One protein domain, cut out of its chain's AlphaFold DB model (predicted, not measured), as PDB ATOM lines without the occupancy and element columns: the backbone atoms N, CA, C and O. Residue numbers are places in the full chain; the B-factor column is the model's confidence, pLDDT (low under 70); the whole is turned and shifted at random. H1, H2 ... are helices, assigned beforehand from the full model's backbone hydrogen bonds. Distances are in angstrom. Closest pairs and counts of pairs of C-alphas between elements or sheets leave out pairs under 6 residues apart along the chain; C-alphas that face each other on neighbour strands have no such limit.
ATOM      1  N   GLU A  56      66.293  12.490  52.606       86.31
ATOM      2  CA  GLU A  56      65.166  13.033  53.367       86.31
ATOM      3  C   GLU A  56      65.625  13.627  54.706       86.31
ATOM      4  O   GLU A  56      65.265  14.759  55.034       86.31
ATOM      5  N   ASP A  57      66.491  12.922  55.441       86.94
ATOM      6  CA  ASP A  57      67.059  13.420  56.699       86.94
ATOM      7  C   ASP A  57      67.923  14.665  56.470       86.94
ATOM      8  O   ASP A  57      67.861  15.625  57.241       86.94
ATOM      9  N   MET A  58      68.703  14.686  55.384       87.12
ATOM     10  CA  MET A  58      69.491  15.855  54.996       87.12
ATOM     11  C   MET A  58      68.586  17.046  54.661       87.12
ATOM     12  O   MET A  58      68.835  18.155  55.138       87.12
ATOM     13  N   GLN A  59      67.519  16.831  53.883       88.06
ATOM     14  CA  GLN A  59      66.538  17.875  53.575       88.06
ATOM     15  C   GLN A  59      65.877  18.418  54.844       88.06
ATOM     16  O   GLN A  59      65.777  19.635  55.010       88.06
ATOM     17  N   ALA A  60      65.485  17.542  55.773       90.62
ATOM     18  CA  ALA A  60      64.912  17.941  57.054       90.62
ATOM     19  C   ALA A  60      65.893  18.780  57.891       90.62
ATOM     20  O   ALA A  60      65.501  19.773  58.509       90.62
ATOM     21  N   LEU A  61      67.181  18.426  57.867       91.25
ATOM     22  CA  LEU A  61      68.233  19.127  58.598       91.25
ATOM     23  C   LEU A  61      68.438  20.561  58.091       91.25
ATOM     24  O   LEU A  61      68.519  21.495  58.897       91.25
ATOM     25  N   VAL A  62      68.479  20.744  56.766       92.00
ATOM     26  CA  VAL A  62      68.687  22.058  56.134       92.00
ATOM     27  C   VAL A  62      67.410  22.898  56.053       92.00
ATOM     28  O   VAL A  62      67.493  24.123  55.957       92.00
ATOM     29  N   ALA A  63      66.224  22.289  56.159       93.44
ATOM     30  CA  ALA A  63      64.942  22.995  56.088       93.44
ATOM     31  C   ALA A  63      64.833  24.144  57.106       93.44
ATOM     32  O   ALA A  63      64.290  25.203  56.791       93.44
ATOM     33  N   ARG A  64      65.407  23.978  58.307       92.88
ATOM     34  CA  ARG A  64      65.394  25.008  59.361       92.88
ATOM     35  C   ARG A  64      66.119  26.297  58.955       92.88
ATOM     36  O   ARG A  64      65.753  27.367  59.433       92.88
ATOM     37  N   ILE A  65      67.127  26.207  58.087       93.50
ATOM     38  CA  ILE A  65      67.943  27.352  57.650       93.50
ATOM     39  C   ILE A  65      67.624  27.804  56.220       93.50
ATOM     40  O   ILE A  65      68.152  28.817  55.777       93.50
ATOM     41  N   ALA A  66      66.725  27.115  55.510       93.25
ATOM     42  CA  ALA A  66      66.399  27.395  54.108       93.25
ATOM     43  C   ALA A  66      65.792  28.792  53.867       93.25
ATOM     44  O   ALA A  66      65.871  29.318  52.760       93.25
ATOM     45  N   LEU A  67      65.191  29.400  54.895       95.44
ATOM     46  CA  LEU A  67      64.600  30.743  54.829       95.44
ATOM     47  C   LEU A  67      65.526  31.842  55.368       95.44
ATOM     48  O   LEU A  67      65.125  33.003  55.458       95.44
ATOM     49  N   TYR A  68      66.750  31.495  55.770       95.81
ATOM     50  CA  TYR A  68      67.727  32.484  56.207       95.81
ATOM     51  C   TYR A  68      68.359  33.174  54.998       95.81
ATOM     52  O   TYR A  68      68.443  32.624  53.902       95.81
ATOM     53  N   ARG A  69      68.825  34.410  55.201       96.06
ATOM     54  CA  ARG A  69      69.653  35.098  54.204       96.06
ATOM     55  C   ARG A  69      70.941  34.301  53.990       96.06
ATOM     56  O   ARG A  69      71.475  33.758  54.954       96.06
ATOM     57  N   ASP A  70      71.446  34.289  52.761       95.44
ATOM     58  CA  ASP A  70      72.614  33.491  52.353       95.44
ATOM     59  C   ASP A  70      73.827  33.661  53.288       95.44
ATOM     60  O   ASP A  70      74.407  32.691  53.768       95.44
ATOM     61  N   GLU A  71      74.135  34.896  53.681       95.75
ATOM     62  CA  GLU A  71      75.205  35.186  54.644       95.75
ATOM     63  C   GLU A  71      75.004  34.522  56.018       95.75
ATOM     64  O   GLU A  71      75.963  34.067  56.641       95.75
ATOM     65  N   LEU A  72      73.760  34.437  56.498       96.88
ATOM     66  CA  LEU A  72      73.443  33.795  57.766       96.88
ATOM     67  C   LEU A  72      73.488  32.273  57.620       96.88
ATOM     68  O   LEU A  72      73.965  31.598  58.528       96.88
ATOM     69  N   VAL A  73      73.065  31.739  56.470       96.75
ATOM     70  CA  VAL A  73      73.249  30.321  56.132       96.75
ATOM     71  C   VAL A  73      74.732  29.966  56.185       96.75
ATOM     72  O   VAL A  73      75.091  28.997  56.851       96.75
ATOM     73  N   ALA A  74      75.605  30.772  55.576       96.25
ATOM     74  CA  ALA A  74      77.050  30.554  55.600       96.25
ATOM     75  C   ALA A  74      77.619  30.566  57.031       96.25
ATOM     76  O   ALA A  74      78.406  29.685  57.393       96.25
ATOM     77  N   LEU A  75      77.193  31.518  57.869       97.81
ATOM     78  CA  LEU A  75      77.614  31.589  59.271       97.81
ATOM     79  C   LEU A  75      77.149  30.381  60.087       97.81
ATOM     80  O   LEU A  75      77.964  29.794  60.795       97.81
ATOM     81  N   VAL A  76      75.878  29.989  59.979       97.88
ATOM     82  CA  VAL A  76      75.308  28.849  60.719       97.88
ATOM     83  C   VAL A  76      75.959  27.538  60.289       97.88
ATOM     84  O   VAL A  76      76.407  26.762  61.132       97.88
ATOM     85  N   THR A  77      76.091  27.331  58.980       96.69
ATOM     86  CA  THR A  77      76.760  26.171  58.373       96.69
ATOM     87  C   THR A  77      78.202  26.074  58.872       96.69
ATOM     88  O   THR A  77      78.609  25.046  59.404       96.69
ATOM     89  N   SER A  78      78.973  27.164  58.815       97.56
ATOM     90  CA  SER A  78      80.359  27.165  59.298       97.56
ATOM     91  C   SER A  78      80.470  26.995  60.818       97.56
ATOM     92  O   SER A  78      81.360  26.291  61.288       97.56
ATOM     93  N   ALA A  79      79.585  27.617  61.600       98.31
ATOM     94  CA  ALA A  79      79.613  27.524  63.058       98.31
ATOM     95  C   ALA A  79      79.183  26.144  63.579       98.31
ATOM     96  O   ALA A  79      79.633  25.737  64.648       98.31
ATOM     97  N   SER A  80      78.363  25.405  62.824       97.69
ATOM     98  CA  SER A  80      77.943  24.041  63.176       97.69
ATOM     99  C   SER A  80      79.108  23.043  63.254       97.69
ATOM    100  O   SER A  80      79.011  22.053  63.972       97.69
ATOM    101  N   LEU A  81      80.251  23.348  62.621       96.69
ATOM    102  CA  LEU A  81      81.507  22.596  62.765       96.69
ATOM    103  C   LEU A  81      82.161  22.765  64.153       96.69
ATOM    104  O   LEU A  81      83.124  22.070  64.475       96.69
ATOM    105  N   TYR A  82      81.652  23.681  64.983       97.81
ATOM    106  CA  TYR A  82      82.175  24.006  66.312       97.81
ATOM    107  C   TYR A  82      81.063  24.008  67.383       97.81
ATOM    108  O   TYR A  82      80.901  24.996  68.106       97.81
ATOM    109  N   PRO A  83      80.304  22.910  67.554       97.62
ATOM    110  CA  PRO A  83      79.109  22.873  68.407       97.62
ATOM    111  C   PRO A  83      79.411  23.232  69.869       97.62
ATOM    112  O   PRO A  83      78.662  23.971  70.506       97.62
ATOM    113  N   LEU A  84      80.563  22.794  70.393       98.19
ATOM    114  CA  LEU A  84      81.005  23.176  71.733       98.19
ATOM    115  C   LEU A  84      81.211  24.694  71.853       98.19
ATOM    116  O   LEU A  84      80.767  25.294  72.828       98.19
ATOM    117  N   GLN A  85      81.849  25.324  70.862       98.62
ATOM    118  CA  GLN A  85      82.076  26.771  70.880       98.62
ATOM    119  C   GLN A  85      80.757  27.547  70.800       98.62
ATOM    120  O   GLN A  85      80.634  28.589  71.433       98.62
ATOM    121  N   VAL A  86      79.749  27.027  70.093       98.69
ATOM    122  CA  VAL A  86      78.405  27.624  70.043       98.69
ATOM    123  C   VAL A  86      77.733  27.624  71.422       98.69
ATOM    124  O   VAL A  86      77.198  28.651  71.845       98.69
ATOM    125  N   VAL A  87      77.825  26.523  72.174       98.62
ATOM    126  CA  VAL A  87      77.308  26.461  73.556       98.62
ATOM    127  C   VAL A  87      78.048  27.441  74.470       98.62
ATOM    128  O   VAL A  87      77.446  28.133  75.299       98.62
ATOM    129  N   GLU A  88      79.369  27.539  74.325       98.62
ATOM    130  CA  GLU A  88      80.162  28.514  75.073       98.62
ATOM    131  C   GLU A  88      79.819  29.963  74.704       98.62
ATOM    132  O   GLU A  88      79.791  30.821  75.593       98.62
ATOM    133  N   ALA A  89      79.535  30.227  73.426       98.69
ATOM    134  CA  ALA A  89      79.110  31.520  72.910       98.69
ATOM    135  C   ALA A  89      77.752  31.936  73.484       98.69
ATOM    136  O   ALA A  89      77.620  33.075  73.931       98.69
ATOM    137  N   SER A  90      76.785  31.016  73.584       98.56
ATOM    138  CA  SER A  90      75.497  31.299  74.237       98.56
ATOM    139  C   SER A  90      75.702  31.737  75.686       98.56
ATOM    140  O   SER A  90      75.260  32.810  76.083       98.56
ATOM    141  N   ARG A  91      76.486  30.979  76.462       98.12
ATOM    142  CA  ARG A  91      76.796  31.339  77.857       98.12
ATOM    143  C   ARG A  91      77.584  32.642  77.971       98.12
ATOM    144  O   ARG A  91      77.572  33.283  79.019       98.12
ATOM    145  N   PHE A  92      78.393  32.977  76.969       98.44
ATOM    146  CA  PHE A  92      79.125  34.241  76.924       98.44
ATOM    147  C   PHE A  92      78.180  35.424  76.725       98.44
ATOM    148  O   PHE A  92      78.348  36.419  77.428       98.44
ATOM    149  N   LEU A  93      77.189  35.291  75.840       98.06
ATOM    150  CA  LEU A  93      76.167  36.312  75.612       98.06
ATOM    151  C   LEU A  93      75.400  36.610  76.906       98.06
ATOM    152  O   LEU A  93      75.351  37.773  77.297       98.06
ATOM    153  N   ASP A  94      74.982  35.579  77.650       97.56
ATOM    154  CA  ASP A  94      74.324  35.747  78.957       97.56
ATOM    155  C   ASP A  94      75.186  36.550  79.952       97.56
ATOM    156  O   ASP A  94      74.705  37.387  80.714       97.56
ATOM    157  N   ARG A  95      76.506  36.312  79.968       97.69
ATOM    158  CA  ARG A  95      77.414  37.040  80.869       97.69
ATOM    159  C   ARG A  95      77.654  38.475  80.409       97.69
ATOM    160  O   ARG A  95      77.789  39.351  81.262       97.69
ATOM    161  N   VAL A  96      77.717  38.720  79.099       97.00
ATOM    162  CA  VAL A  96      77.938  40.057  78.524       97.00
ATOM    163  C   VAL A  96      76.804  41.019  78.860       97.00
ATOM    164  O   VAL A  96      77.076  42.201  79.062       97.00
ATOM    165  N   GLU A  97      75.575  40.521  79.014       94.19
ATOM    166  CA  GLU A  97      74.431  41.331  79.460       94.19
ATOM    167  C   GLU A  97      74.687  42.014  80.810       94.19
ATOM    168  O   GLU A  97      74.265  43.147  81.034       94.19
ATOM    169  N   THR A  98      75.426  41.348  81.702       96.12
ATOM    170  CA  THR A  98      75.773  41.872  83.037       96.12
ATOM    171  C   THR A  98      77.179  42.467  83.115       96.12
ATOM    172  O   THR A  98      77.476  43.239  84.025       96.12
ATOM    173  N   ASN A  99      78.057  42.120  82.171       96.31
ATOM    174  CA  ASN A  99      79.441  42.569  82.132       96.31
ATOM    175  C   ASN A  99      79.918  42.783  80.686       96.31
ATOM    176  O   ASN A  99      80.476  41.884  80.048       96.31
ATOM    177  N   SER A 100      79.775  44.014  80.197       93.94
ATOM    178  CA  SER A 100      80.136  44.396  78.828       93.94
ATOM    179  C   SER A 100      81.645  44.433  78.546       93.94
ATOM    180  O   SER A 100      82.038  44.569  77.389       93.94
ATOM    181  N   SER A 101      82.514  44.301  79.559       96.88
ATOM    182  CA  SER A 101      83.968  44.271  79.342       96.88
ATOM    183  C   SER A 101      84.486  42.894  78.919       96.88
ATOM    184  O   SER A 101      85.675  42.747  78.622       96.88
ATOM    185  N   LEU A 102      83.631  41.867  78.952       96.94
ATOM    186  CA  LEU A 102      83.992  40.520  78.533       96.94
ATOM    187  C   LEU A 102      84.284  40.483  77.033       96.94
ATOM    188  O   LEU A 102      83.620  41.124  76.224       96.94
ATOM    189  N   LYS A 103      85.287  39.686  76.665       97.38
ATOM    190  CA  LYS A 103      85.683  39.476  75.272       97.38
ATOM    191  C   LYS A 103      85.438  38.024  74.861       97.38
ATOM    192  O   LYS A 103      85.577  37.141  75.715       97.38
ATOM    193  N   PRO A 104      85.105  37.772  73.584       97.12
ATOM    194  CA  PRO A 104      85.080  36.420  73.033       97.12
ATOM    195  C   PRO A 104      86.436  35.736  73.221       97.12
ATOM    196  O   PRO A 104      87.470  36.411  73.292       97.12
ATOM    197  N   LYS A 105      86.452  34.401  73.296       97.19
ATOM    198  CA  LYS A 105      87.725  33.679  73.371       97.19
ATOM    199  C   LYS A 105      88.502  33.830  72.058       97.19
ATOM    200  O   LYS A 105      87.913  33.865  70.982       97.19
ATOM    201  N   ALA A 106      89.827  33.923  72.159       96.75
ATOM    202  CA  ALA A 106      90.702  34.171  71.011       96.75
ATOM    203  C   ALA A 106      90.848  32.961  70.067       96.75
ATOM    204  O   ALA A 106      91.263  33.129  68.927       96.75
ATOM    205  N   ASP A 107      90.525  31.759  70.544       97.12
ATOM    206  CA  ASP A 107      90.596  30.487  69.820       97.12
ATOM    207  C   ASP A 107      89.263  30.075  69.169       97.12
ATOM    208  O   ASP A 107      89.176  29.018  68.539       97.12
ATOM    209  N   TRP A 108      88.215  30.893  69.299       98.12
ATOM    210  CA  TRP A 108      86.946  30.643  68.624       98.12
ATOM    211  C   TRP A 108      87.046  30.844  67.111       98.12
ATOM    212  O   TRP A 108      87.718  31.752  66.620       98.12
ATOM    213  N   GLY A 109      86.320  30.010  66.364       97.56
ATOM    214  CA  GLY A 109      86.200  30.133  64.918       97.56
ATOM    215  C   GLY A 109      85.565  31.467  64.516       97.56
ATOM    216  O   GLY A 109      84.658  31.969  65.182       97.56
ATOM    217  N   GLY A 110      86.010  32.037  63.392       97.88
ATOM    218  CA  GLY A 110      85.527  33.341  62.923       97.88
ATOM    219  C   GLY A 110      84.010  33.397  62.698       97.88
ATOM    220  O   GLY A 110      83.390  34.430  62.953       97.88
ATOM    221  N   SER A 111      83.391  32.283  62.295       97.88
ATOM    222  CA  SER A 111      81.934  32.157  62.162       97.88
ATOM    223  C   SER A 111      81.213  32.204  63.510       97.88
ATOM    224  O   SER A 111      80.224  32.922  63.635       97.88
ATOM    225  N   VAL A 112      81.742  31.535  64.542       98.50
ATOM    226  CA  VAL A 112      81.204  31.580  65.913       98.50
ATOM    227  C   VAL A 112      81.282  33.000  66.472       98.50
ATOM    228  O   VAL A 112      80.299  33.507  67.008       98.50
ATOM    229  N   VAL A 113      82.419  33.680  66.289       98.38
ATOM    230  CA  VAL A 113      82.580  35.082  66.710       98.38
ATOM    231  C   VAL A 113      81.608  35.996  65.959       98.38
ATOM    232  O   VAL A 113      80.979  36.861  66.566       98.38
ATOM    233  N   SER A 114      81.433  35.791  64.653       98.19
ATOM    234  CA  SER A 114      80.501  36.582  63.840       98.19
ATOM    235  C   SER A 114      79.043  36.376  64.262       98.19
ATOM    236  O   SER A 114      78.272  37.339  64.278       98.19
ATOM    237  N   LEU A 115      78.673  35.153  64.664       98.12
ATOM    238  CA  LEU A 115      77.336  34.825  65.163       98.12
ATOM    239  C   LEU A 115      76.975  35.518  66.481       98.12
ATOM    240  O   LEU A 115      75.792  35.616  66.785       98.12
ATOM    241  N   LEU A 116      77.934  36.072  67.229       97.81
ATOM    242  CA  LEU A 116      77.627  36.875  68.421       97.81
ATOM    243  C   LEU A 116      76.769  38.111  68.099       97.81
ATOM    244  O   LEU A 116      76.067  38.608  68.973       97.81
ATOM    245  N   ASN A 117      76.769  38.571  66.841       97.12
ATOM    246  CA  ASN A 117      75.865  39.623  66.357       97.12
ATOM    247  C   ASN A 117      74.420  39.132  66.134       97.12
ATOM    248  O   ASN A 117      73.526  39.939  65.895       97.12
ATOM    249  N   TYR A 118      74.179  37.823  66.236       97.81
ATOM    250  CA  TYR A 118      72.882  37.166  66.081       97.81
ATOM    251  C   TYR A 118      72.549  36.301  67.316       97.81
ATOM    252  O   TYR A 118      72.447  35.075  67.197       97.81
ATOM    253  N   PRO A 119      72.339  36.896  68.511       97.38
ATOM    254  CA  PRO A 119      72.178  36.146  69.762       97.38
ATOM    255  C   PRO A 119      71.074  35.085  69.728       97.38
ATOM    256  O   PRO A 119      71.252  33.986  70.247       97.38
ATOM    257  N   ALA A 120      69.954  35.375  69.058       97.38
ATOM    258  CA  ALA A 120      68.849  34.428  68.910       97.38
ATOM    259  C   ALA A 120      69.260  33.148  68.160       97.38
ATOM    260  O   ALA A 120      68.810  32.061  68.505       97.38
ATOM    261  N   ILE A 121      70.144  33.264  67.165       97.94
ATOM    262  CA  ILE A 121      70.635  32.122  66.387       97.94
ATOM    263  C   ILE A 121      71.610  31.290  67.215       97.94
ATOM    264  O   ILE A 121      71.472  30.070  67.261       97.94
ATOM    265  N   VAL A 122      72.538  31.942  67.925       98.44
ATOM    266  CA  VAL A 122      73.441  31.261  68.869       98.44
ATOM    267  C   VAL A 122      72.637  30.491  69.912       98.44
ATOM    268  O   VAL A 122      72.957  29.339  70.197       98.44
ATOM    269  N   LYS A 123      71.558  31.092  70.426       98.31
ATOM    270  CA  LYS A 123      70.661  30.436  71.375       98.31
ATOM    271  C   LYS A 123      69.988  29.205  70.767       98.31
ATOM    272  O   LYS A 123      70.060  28.145  71.369       98.31
ATOM    273  N   ILE A 124      69.392  29.310  69.576       97.69
ATOM    274  CA  ILE A 124      68.752  28.165  68.899       97.69
ATOM    275  C   ILE A 124      69.751  27.021  68.695       97.69
ATOM    276  O   ILE A 124      69.444  25.877  69.013       97.69
ATOM    277  N   MET A 125      70.953  27.325  68.197       98.38
ATOM    278  CA  MET A 125      71.985  26.309  67.976       98.38
ATOM    279  C   MET A 125      72.491  25.696  69.297       98.38
ATOM    280  O   MET A 125      72.769  24.502  69.363       98.38
ATOM    281  N   SER A 126      72.605  26.494  70.362       98.56
ATOM    282  CA  SER A 126      73.019  26.015  71.686       98.56
ATOM    283  C   SER A 126      71.926  25.234  72.418       98.56
ATOM    284  O   SER A 126      72.256  24.365  73.222       98.56
ATOM    285  N   ASP A 127      70.657  25.577  72.216       98.44
ATOM    286  CA  ASP A 127      69.518  24.875  72.811       98.44
ATOM    287  C   ASP A 127      69.299  23.523  72.115       98.44
ATOM    288  O   ASP A 127      68.932  22.548  72.765       98.44
ATOM    289  N   ASP A 128      69.543  23.462  70.802       97.75
ATOM    290  CA  ASP A 128      69.359  22.279  69.962       97.75
ATOM    291  C   ASP A 128      70.707  21.794  69.396       97.75
ATOM    292  O   ASP A 128      71.010  21.880  68.199       97.75
ATOM    293  N   VAL A 129      71.563  21.305  70.298       97.00
ATOM    294  CA  VAL A 129      72.865  20.714  69.936       97.00
ATOM    295  C   VAL A 129      72.680  19.415  69.147       97.00
ATOM    296  O   VAL A 129      73.478  19.129  68.255       97.00
ATOM    297  N   ASP A 130      71.593  18.684  69.407       95.31
ATOM    298  CA  ASP A 130      71.218  17.466  68.680       95.31
ATOM    299  C   ASP A 130      70.867  17.733  67.209       95.31
ATOM    300  O   ASP A 130      70.954  16.818  66.391       95.31
ATOM    301  N   TRP A 131      70.510  18.970  66.850       95.56
ATOM    302  CA  TRP A 131      70.412  19.438  65.465       95.56
ATOM    303  C   TRP A 131      71.728  20.050  64.954       95.56
ATOM    304  O   TRP A 131      72.128  19.809  63.814       95.56
ATOM    305  N   THR A 132      72.429  20.819  65.791       97.19
ATOM    306  CA  THR A 132      73.661  21.522  65.392       97.19
ATOM    307  C   THR A 132      74.800  20.561  65.053       97.19
ATOM    308  O   THR A 132      75.527  20.800  64.090       97.19
ATOM    309  N   GLN A 133      74.957  19.473  65.813       95.62
ATOM    310  CA  GLN A 133      76.005  18.479  65.570       95.62
ATOM    311  C   GLN A 133      75.825  17.757  64.223       95.62
ATOM    312  O   GLN A 133      76.742  17.843  63.406       95.62
ATOM    313  N   PRO A 134      74.665  17.133  63.917       94.25
ATOM    314  CA  PRO A 134      74.464  16.496  62.618       94.25
ATOM    315  C   PRO A 134      74.623  17.454  61.439       94.25
ATOM    316  O   PRO A 134      75.111  17.041  60.391       94.25
ATOM    317  N   LEU A 135      74.240  18.731  61.593       95.00
ATOM    318  CA  LEU A 135      74.446  19.735  60.546       95.00
ATOM    319  C   LEU A 135      75.934  19.869  60.206       95.00
ATOM    320  O   LEU A 135      76.301  19.746  59.038       95.00
ATOM    321  N   GLY A 136      76.784  20.037  61.221       94.56
ATOM    322  CA  GLY A 136      78.236  20.095  61.050       94.56
ATOM    323  C   GLY A 136      78.818  18.816  60.450       94.56
ATOM    324  O   GLY A 136      79.650  18.884  59.543       94.56
ATOM    325  N   ASP A 137      78.345  17.655  60.905       92.25
ATOM    326  CA  ASP A 137      78.823  16.356  60.429       92.25
ATOM    327  C   ASP A 137      78.559  16.175  58.925       92.25
ATOM    328  O   ASP A 137      79.478  15.847  58.173       92.25
ATOM    329  N   VAL A 138      77.341  16.471  58.456       90.12
ATOM    330  CA  VAL A 138      76.980  16.385  57.027       90.12
ATOM    331  C   VAL A 138      77.852  17.305  56.176       90.12
ATOM    332  O   VAL A 138      78.332  16.910  55.113       90.12
ATOM    333  N   ILE A 139      78.108  18.525  56.650       89.75
ATOM    334  CA  ILE A 139      78.951  19.491  55.937       89.75
ATOM    335  C   ILE A 139      80.385  18.963  55.806       89.75
ATOM    336  O   ILE A 139      80.967  19.027  54.720       89.75
ATOM    337  N   ALA A 140      80.953  18.412  56.881       89.12
ATOM    338  CA  ALA A 140      82.306  17.856  56.871       89.12
ATOM    339  C   ALA A 140      82.438  16.666  55.901       89.12
ATOM    340  O   ALA A 140      83.457  16.506  55.219       89.12
ATOM    341  N   VAL A 141      81.395  15.844  55.804       86.44
ATOM    342  CA  VAL A 141      81.336  14.687  54.900       86.44
ATOM    343  C   VAL A 141      81.230  15.125  53.450       86.44
ATOM    344  O   VAL A 141      82.005  14.665  52.611       86.44
ATOM    345  N   GLN A 142      80.335  16.068  53.161       82.94
ATOM    346  CA  GLN A 142      80.156  16.587  51.811       82.94
ATOM    347  C   GLN A 142      81.442  17.242  51.293       82.94
ATOM    348  O   GLN A 142      81.836  17.020  50.146       82.94
ATOM    349  N   GLN A 143      82.148  17.994  52.144       83.06
ATOM    350  CA  GLN A 143      83.454  18.565  51.805       83.06
ATOM    351  C   GLN A 143      84.477  17.479  51.446       83.06
ATOM    352  O   GLN A 143      85.180  17.611  50.444       83.06
ATOM    353  N   LYS A 144      84.524  16.375  52.202       80.88
ATOM    354  CA  LYS A 144      85.401  15.236  51.893       80.88
ATOM    355  C   LYS A 144      85.080  14.624  50.526       80.88
ATOM    356  O   LYS A 144      85.996  14.405  49.737       80.88
ATOM    357  N   GLY A 145      83.801  14.412  50.212       77.88
ATOM    358  CA  GLY A 145      83.381  13.869  48.916       77.88
ATOM    359  C   GLY A 145      83.694  14.790  47.727       77.88
ATOM    360  O   GLY A 145      83.876  14.324  46.605       77.88
ATOM    361  N   LEU A 146      83.766  16.110  47.929       79.62
ATOM    362  CA  LEU A 146      84.205  17.052  46.889       79.62
ATOM    363  C   LEU A 146      85.716  16.988  46.641       79.62
ATOM    364  O   LEU A 146      86.141  17.088  45.492       79.62
ATOM    365  N   LEU A 147      86.510  16.809  47.697       84.06
ATOM    366  CA  LEU A 147      87.967  16.697  47.593       84.06
ATOM    367  C   LEU A 147      88.405  15.347  47.006       84.06
ATOM    368  O   LEU A 147      89.392  15.298  46.275       84.06
ATOM    369  N   ASN A 148      87.636  14.285  47.262       79.94
ATOM    370  CA  ASN A 148      87.900  12.932  46.777       79.94
ATOM    371  C   ASN A 148      86.753  12.439  45.877       79.94
ATOM    372  O   ASN A 148      85.978  11.571  46.279       79.94
ATOM    373  N   PRO A 149      86.613  12.965  44.644       68.69
ATOM    374  CA  PRO A 149      85.506  12.578  43.777       68.69
ATOM    375  C   PRO A 149      85.515  11.078  43.447       68.69
ATOM    376  O   PRO A 149      84.437  10.518  43.278       68.69
ATOM    377  N   GLY A 150      86.698  10.442  43.401       70.94
ATOM    378  CA  GLY A 150      86.903   9.014  43.099       70.94
ATOM    379  C   GLY A 150      86.104   8.030  43.954       70.94
ATOM    380  O   GLY A 150      85.757   6.955  43.478       70.94
ATOM    381  N   ASP A 151      85.752   8.422  45.178       65.75
ATOM    382  CA  ASP A 151      84.997   7.574  46.102       65.75
ATOM    383  C   ASP A 151      83.477   7.635  45.845       65.75
ATOM    384  O   ASP A 151      82.741   6.766  46.299       65.75
TER     385      ASP A 151
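AT A GLANCE: This is residues 56 to 151 of the 158 residues of an uncharacterized protein of Rhizobium altiplani (UniProt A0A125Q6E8). The model is an elongated group of crossed helices: H2 and the short H4 pack on each other in the middle, H3 and H5 cross each other toward one end, and H6 begins near them and runs off toward the other end. Residues 141 to 147 of H6 and the tail 148 to 151 stick out there, while H1 packs on residues 131 to 138 of H6, and a long loop, residues 99 to 109, leads from the far end of H3 back to H4. The printed part has 96 residues with six named helices, H1 to H6 in order along the chain, and no named strand; the class is all helix. It is compact, with a radius of gyration of the C-alphas of 14.4 A, and its C-alphas span 51 by 26 by 23 A, only just elongated.

HOW THE PARTS SIT: H1, residues 56 to 63, touches H6, residues 129 to 147, which meets it with residues 131 to 138 alone; the closest C-alphas, of Leu 61 and Leu 135, are 6.5 A apart. The lines of H1 and H6 are only just about perpendicular, at 73 degrees. H2, residues 70 to 80, is apart from H1 but touches H6 at 79 degrees, about perpendicular, where the closest C-alphas, of Ser 80 and Gly 136, are 4.5 A apart. H2 also touches H4, residues 110 to 115, at a steep tilt of 67 degrees, opposite ways, with the C-alphas of Ala 79 and Val 112 closest at 5.2 A. H3, residues 83 to 98, is close to H2 but not clearly touching, with the C-alphas of Ala 79 and Val 86 closest at 7.1 A. H3 touches H4 with residues 85 to 89 alone, at a steep tilt of 51 degrees, the same way; the closest C-alphas are those of Val 86 and Val 112, 6.4 A apart. H3 touches H5, residues 119 to 127, with 15 pairs of C-alphas within 8 A, the closest being Val 87 and Ser 126 at 4.7 A; they run opposite ways at a steep tilt of 49 degrees. H3 touches H6 with residue 83 alone, and the C-alphas of Pro 83 and Gln 133 are the closest at 6.1 A. H5 and H6 only just touch, and only at the corner by their link, with 3 pairs of C-alphas within 8 A, those of Met 125 and Thr 132 closest at 5.7 A. H4 and H6 are apart, as are H1 and H3. In H1, H2, H4 and H5 every O i to N i+4 pair is within hydrogen-bond range; in H3 it is 11 of 12 pairs and in H6 14 of 15.

IN THESE COORDINATES: H1 has 8 residues and begins at C-alpha 56, at (65.166, 13.033, 53.367). H2 has 11 residues and measures 15.3 A from first to last C-alpha. H3, 16 residues, measures 24.2 A and ends at C-alpha 98, at (75.773, 41.872, 83.037). H4 has 6 residues and H5 has 9. H6, 19 residues and the longest helix, measures 27.3 A and ends at C-alpha 147, at (87.967, 16.697, 47.593).

THE WHOLE: The two C-alphas farthest apart, those of Thr 98 and Gly 150, are 52.9 A apart. The printed part has no cut. The link from H3 to H4, 11 residues, is long; that from H1 to H2 is short, and those from H2 to H3, H4 to H5 and H5 to H6 are tight. Residues 141 to 151, of which 141 to 147 belong to H6, stand free, and the body without them spans 44 by 22 by 20 A. The mean pLDDT of the printed part is 94.0, and residues 149 and 151 are under 70.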